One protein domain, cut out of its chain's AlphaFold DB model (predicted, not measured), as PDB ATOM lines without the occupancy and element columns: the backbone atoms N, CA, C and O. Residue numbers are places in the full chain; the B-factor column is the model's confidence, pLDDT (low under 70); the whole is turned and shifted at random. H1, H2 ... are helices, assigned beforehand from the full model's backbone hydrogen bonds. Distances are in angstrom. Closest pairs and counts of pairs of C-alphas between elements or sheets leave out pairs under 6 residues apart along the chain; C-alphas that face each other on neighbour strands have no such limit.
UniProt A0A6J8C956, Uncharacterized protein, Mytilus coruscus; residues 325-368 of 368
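This is residues 325 to 368 of the 368 residues of an uncharacterized protein of Mytilus coruscus (UniProt A0A6J8C956). Two helices, H1 and H2, run nearly antiparallel as the two arms of a narrow U, joined at one end by the turn of residues 345 to 349, with an open gap between the arms. They come near each other only beside this turn, and residues 325 to 337 of H1 and 355 to 368, which include most of H2, stand free. The printed part has 44 residues with two named helices, H1 then H2, and no named strand; the class is all helix. The whole is loose, with a radius of gyration of the C-alphas of 12.0 A, and flat, spanning 34 by 19 by 6 A.

H1, residues 325 to 344, is the longest helix. H2, residues 350 to 365, is close to H1 but not clearly touching it, with 1 pair of C-alphas within 8 A. The closest C-alphas of the two are those of Lys 342 and Leu 350, 7.1 A apart. Their lines stand at a shallow tilt of 12 degrees, and they run opposite ways. Their centres are 14.1 A apart. In H1 and H2 every O i to N i+4 pair is within hydrogen-bond range.

H1 begins at C-alpha 325, at (58.080, 22.291, -33.681), and ends at C-alpha 344, at (32.463, 12.316, -24.613), 28.9 A from first to last C-alpha. H2 begins at C-alpha 350, at (31.263, 21.849, -20.282), and ends at C-alpha 365, at (48.644, 33.671, -27.175), with a length of 22.1 A. Residues 366 to 368 follow H2.

The two C-alphas farthest apart are those of Leu 325 and Arg 348, 35.3 A. The C-alphas of Leu 325 and Ile 368, the chain's last residue, are 14.3 A apart. The printed part has no cut, and the link from H1 to H2 is tight, with 5 residues. The mean pLDDT of the printed part is 77.0; residues 345 to 352 and residue 354 are under 70.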
ATOM      1  N   LEU A 325      58.956  23.282 -33.046       88.19
ATOM      2  CA  LEU A 325      58.080  22.291 -33.681       88.19
ATOM      3  C   LEU A 325      57.565  21.243 -32.685       88.19
ATOM      4  O   LEU A 325      56.384  20.893 -32.726       88.19
ATOM      5  N   LYS A 326      58.406  20.786 -31.746       87.06
ATOM      6  CA  LYS A 326      57.975  19.889 -30.659       87.06
ATOM      7  C   LYS A 326      56.918  20.539 -29.770       87.06
ATOM      8  O   LYS A 326      55.933  19.882 -29.432       87.06
ATOM      9  N   LEU A 327      57.084  21.820 -29.432       85.50
ATOM     10  CA  LEU A 327      56.107  22.557 -28.628       85.50
ATOM     11  C   LEU A 327      54.762  22.687 -29.361       85.50
ATOM     12  O   LEU A 327      53.712  22.412 -28.781       85.50
ATOM     13  N   LYS A 328      54.797  23.020 -30.660       90.31
ATOM     14  CA  LYS A 328      53.600  23.087 -31.515       90.31
ATOM     15  C   LYS A 328      52.884  21.737 -31.604       90.31
ATOM     16  O   LYS A 328      51.660  21.697 -31.506       90.31
ATOM     17  N   LEU A 329      53.626  20.634 -31.734       91.56
ATOM     18  CA  LEU A 329      53.060  19.283 -31.796       91.56
ATOM     19  C   LEU A 329      52.403  18.865 -30.468       91.56
ATOM     20  O   LEU A 329      51.313  18.292 -30.476       91.56
ATOM     21  N   LEU A 330      53.035  19.178 -29.331       88.00
ATOM     22  CA  LEU A 330      52.469  18.925 -28.001       88.00
ATOM     23  C   LEU A 330      51.178  19.719 -27.771       88.00
ATOM     24  O   LEU A 330      50.200  19.154 -27.278       88.00
ATOM     25  N   LEU A 331      51.142  20.989 -28.185       89.50
ATOM     26  CA  LEU A 331      49.944  21.826 -28.092       89.50
ATOM     27  C   LEU A 331      48.796  21.264 -28.949       89.50
ATOM     28  O   LEU A 331      47.665  21.158 -28.478       89.50
ATOM     29  N   LEU A 332      49.086  20.837 -30.182       91.12
ATOM     30  CA  LEU A 332      48.094  20.233 -31.078       91.12
ATOM     31  C   LEU A 332      47.505  18.941 -30.499       91.12
ATOM     32  O   LEU A 332      46.293  18.725 -30.561       91.12
ATOM     33  N   LYS A 333      48.352  18.104 -29.890       90.75
ATOM     34  CA  LYS A 333      47.923  16.874 -29.218       90.75
ATOM     35  C   LYS A 333      47.001  17.169 -28.031       90.75
ATOM     36  O   LYS A 333      45.951  16.543 -27.912       90.75
ATOM     37  N   PHE A 334      47.354  18.154 -27.206       89.56
ATOM     38  CA  PHE A 334      46.528  18.581 -26.076       89.56
ATOM     39  C   PHE A 334      45.149  19.092 -26.530       89.56
ATOM     40  O   PHE A 334      44.122  18.670 -25.998       89.56
ATOM     41  N   LEU A 335      45.100  19.930 -27.573       87.81
ATOM     42  CA  LEU A 335      43.838  20.444 -28.125       87.81
ATOM     43  C   LEU A 335      42.927  19.327 -28.665       87.81
ATOM     44  O   LEU A 335      41.706  19.384 -28.498       87.81
ATOM     45  N   LEU A 336      43.505  18.291 -29.281       88.81
ATOM     46  CA  LEU A 336      42.763  17.112 -29.743       88.81
ATOM     47  C   LEU A 336      42.167  16.310 -28.579       88.81
ATOM     48  O   LEU A 336      40.997  15.930 -28.644       88.81
ATOM     49  N   GLU A 337      42.927  16.086 -27.507       86.44
ATOM     50  CA  GLU A 337      42.448  15.368 -26.318       86.44
ATOM     51  C   GLU A 337      41.295  16.110 -25.631       86.44
ATOM     52  O   GLU A 337      40.274  15.506 -25.299       86.44
ATOM     53  N   VAL A 338      41.398  17.435 -25.515       79.62
ATOM     54  CA  VAL A 338      40.320  18.293 -25.005       79.62
ATOM     55  C   VAL A 338      39.068  18.182 -25.876       79.62
ATOM     56  O   VAL A 338      37.959  18.034 -25.361       79.62
ATOM     57  N   ARG A 339      39.217  18.231 -27.204       83.50
ATOM     58  CA  ARG A 339      38.078  18.127 -28.127       83.50
ATOM     59  C   ARG A 339      37.407  16.755 -28.048       83.50
ATOM     60  O   ARG A 339      36.180  16.679 -28.078       83.50
ATOM     61  N   LEU A 340      38.184  15.684 -27.882       81.56
ATOM     62  CA  LEU A 340      37.664  14.333 -27.660       81.56
ATOM     63  C   LEU A 340      36.950  14.197 -26.310       81.56
ATOM     64  O   LEU A 340      35.926  13.519 -26.237       81.56
ATOM     65  N   LEU A 341      37.433  14.864 -25.257       75.31
ATOM     66  CA  LEU A 341      36.728  14.946 -23.975       75.31
ATOM     67  C   LEU A 341      35.404  15.708 -24.111       75.31
ATOM     68  O   LEU A 341      34.396  15.251 -23.577       75.31
ATOM     69  N   LYS A 342      35.375  16.794 -24.901       73.19
ATOM     70  CA  LYS A 342      34.156  17.565 -25.198       73.19
ATOM     71  C   LYS A 342      33.094  16.745 -25.939       73.19
ATOM     72  O   LYS A 342      31.909  16.933 -25.704       73.19
ATOM     73  N   LEU A 343      33.512  15.818 -26.804       75.56
ATOM     74  CA  LEU A 343      32.610  14.894 -27.503       75.56
ATOM     75  C   LEU A 343      32.104  13.746 -26.612       75.56
ATOM     76  O   LEU A 343      31.116  13.105 -26.958       75.56
ATOM     77  N   ARG A 344      32.775  13.458 -25.489       73.44
ATOM     78  CA  ARG A 344      32.463  12.316 -24.613       73.44
ATOM     79  C   ARG A 344      31.565  12.654 -23.423       73.44
ATOM     80  O   ARG A 344      31.048  11.719 -22.814       73.44
ATOM     81  N   SER A 345      31.371  13.921 -23.061       61.16
ATOM     82  CA  SER A 345      30.565  14.294 -21.890       61.16
ATOM     83  C   SER A 345      29.332  15.133 -22.233       61.16
ATOM     84  O   SER A 345      29.325  15.958 -23.143       61.16
ATOM     85  N   ASN A 346      28.250  14.874 -21.488       59.59
ATOM     86  CA  ASN A 346      26.952  15.520 -21.649       59.59
ATOM     87  C   ASN A 346      27.061  17.053 -21.568       59.59
ATOM     88  O   ASN A 346      27.646  17.620 -20.645       59.59
ATOM     89  N   GLN A 347      26.409  17.696 -22.532       56.47
ATOM     90  CA  GLN A 347      26.620  19.060 -23.021       56.47
ATOM     91  C   GLN A 347      26.529  20.197 -21.979       56.47
ATOM     92  O   GLN A 347      27.024  21.284 -22.240       56.47
ATOM     93  N   ARG A 348      25.959  19.971 -20.785       55.97
ATOM     94  CA  ARG A 348      25.666  21.046 -19.812       55.97
ATOM     95  C   ARG A 348      26.775  21.354 -18.800       55.97
ATOM     96  O   ARG A 348      26.798  22.449 -18.262       55.97
ATOM     97  N   ALA A 349      27.698  20.429 -18.532       58.53
ATOM     98  CA  ALA A 349      28.784  20.669 -17.566       58.53
ATOM     99  C   ALA A 349      30.030  21.331 -18.194       58.53
ATOM    100  O   ALA A 349      30.947  21.735 -17.485       58.53
ATOM    101  N   LEU A 350      30.077  21.432 -19.526       57.59
ATOM    102  CA  LEU A 350      31.263  21.849 -20.282       57.59
ATOM    103  C   LEU A 350      31.283  23.324 -20.683       57.59
ATOM    104  O   LEU A 350      32.343  23.821 -21.057       57.59
ATOM    105  N   GLU A 351      30.153  24.030 -20.626       64.31
ATOM    106  CA  GLU A 351      30.099  25.439 -21.039       64.31
ATOM    107  C   GLU A 351      30.926  26.332 -20.102       64.31
ATOM    108  O   GLU A 351      31.667  27.188 -20.582       64.31
ATOM    109  N   GLY A 352      30.919  26.055 -18.792       69.44
ATOM    110  CA  GLY A 352      31.756  26.773 -17.821       69.44
ATOM    111  C   GLY A 352      33.257  26.535 -18.024       69.44
ATOM    112  O   GLY A 352      34.037  27.482 -18.063       69.44
ATOM    113  N   VAL A 353      33.660  25.280 -18.253       70.06
ATOM    114  CA  VAL A 353      35.075  24.919 -18.468       70.06
ATOM    115  C   VAL A 353      35.603  25.495 -19.787       70.06
ATOM    116  O   VAL A 353      36.756  25.909 -19.866       70.06
ATOM    117  N   ALA A 354      34.764  25.568 -20.825       69.62
ATOM    118  CA  ALA A 354      35.156  26.124 -22.117       69.62
ATOM    119  C   ALA A 354      35.468  27.629 -22.052       69.62
ATOM    120  O   ALA A 354      36.406  28.071 -22.712       69.62
ATOM    121  N   ILE A 355      34.728  28.400 -21.249       75.38
ATOM    122  CA  ILE A 355      34.951  29.847 -21.080       75.38
ATOM    123  C   ILE A 355      36.267  30.110 -20.334       75.38
ATOM    124  O   ILE A 355      37.074  30.936 -20.770       75.38
ATOM    125  N   GLU A 356      36.537  29.367 -19.256       74.81
ATOM    126  CA  GLU A 356      37.801  29.491 -18.516       74.81
ATOM    127  C   GLU A 356      39.009  29.091 -19.374       74.81
ATOM    128  O   GLU A 356      40.040  29.767 -19.355       74.81
ATOM    129  N   MET A 357      38.873  28.047 -20.200       77.38
ATOM    130  CA  MET A 357      39.946  27.625 -21.103       77.38
ATOM    131  C   MET A 357      40.178  28.588 -22.261       77.38
ATOM    132  O   MET A 357      41.336  28.823 -22.603       77.38
ATOM    133  N   GLN A 358      39.127  29.184 -22.830       81.25
ATOM    134  CA  GLN A 358      39.287  30.221 -23.852       81.25
ATOM    135  C   GLN A 358      40.053  31.422 -23.282       81.25
ATOM    136  O   GLN A 358      41.046  31.855 -23.858       81.25
ATOM    137  N   THR A 359      39.691  31.856 -22.072       79.69
ATOM    138  CA  THR A 359      40.393  32.932 -21.355       79.69
ATOM    139  C   THR A 359      41.872  32.600 -21.110       79.69
ATOM    140  O   THR A 359      42.738  33.472 -21.186       79.69
ATOM    141  N   CYS A 360      42.187  31.337 -20.805       73.19
ATOM    142  CA  CYS A 360      43.566  30.902 -20.590       73.19
ATOM    143  C   CYS A 360      44.371  30.835 -21.900       73.19
ATOM    144  O   CYS A 360      45.553  31.181 -21.907       73.19
ATOM    145  N   MET A 361      43.731  30.437 -23.004       74.75
ATOM    146  CA  MET A 361      44.333  30.420 -24.340       74.75
ATOM    147  C   MET A 361      44.646  31.830 -24.837       74.75
ATOM    148  O   MET A 361      45.750  32.058 -25.321       74.75
ATOM    149  N   ASP A 362      43.739  32.787 -24.647       80.62
ATOM    150  CA  ASP A 362      43.960  34.173 -25.071       80.62
ATOM    151  C   ASP A 362      45.131  34.810 -24.298       80.62
ATOM    152  O   ASP A 362      45.955  35.524 -24.866       80.62
ATOM    153  N   LYS A 363      45.279  34.485 -23.005       77.88
ATOM    154  CA  LYS A 363      46.445  34.898 -22.202       77.88
ATOM    155  C   LYS A 363      47.750  34.268 -22.681       77.88
ATOM    156  O   LYS A 363      48.778  34.935 -22.660       77.88
ATOM    157  N   PHE A 364      47.720  33.002 -23.090       72.19
ATOM    158  CA  PHE A 364      48.904  32.301 -23.584       72.19
ATOM    159  C   PHE A 364      49.332  32.803 -24.968       72.19
ATOM    160  O   PHE A 364      50.520  32.995 -25.200       72.19
ATOM    161  N   ILE A 365      48.375  33.080 -25.858       78.56
ATOM    162  CA  ILE A 365      48.644  33.671 -27.175       78.56
ATOM    163  C   ILE A 365      49.252  35.068 -27.035       78.56
ATOM    164  O   ILE A 365      50.177  35.375 -27.766       78.56
ATOM    165  N   ASN A 366      48.787  35.881 -26.081       73.44
ATOM    166  CA  ASN A 366      49.365  37.205 -25.818       73.44
ATOM    167  C   ASN A 366      50.735  37.163 -25.111       73.44
ATOM    168  O   ASN A 366      51.397  38.193 -25.009       73.44
ATOM    169  N   PHE A 367      51.123  36.015 -24.548       73.31
ATOM    170  CA  PHE A 367      52.413  35.838 -23.875       73.31
ATOM    171  C   PHE A 367      53.528  35.412 -24.841       73.31
ATOM    172  O   PHE A 367      54.693  35.725 -24.593       73.31
ATOM    173  N   ILE A 368      53.174  34.677 -25.899       75.44
ATOM    174  CA  ILE A 368      54.064  34.349 -27.024       75.44
ATOM    175  C   ILE A 368      54.234  35.589 -27.893       75.44
ATOM    176  O   ILE A 368      55.391  35.838 -28.306       75.44
TER     177      ILE A 368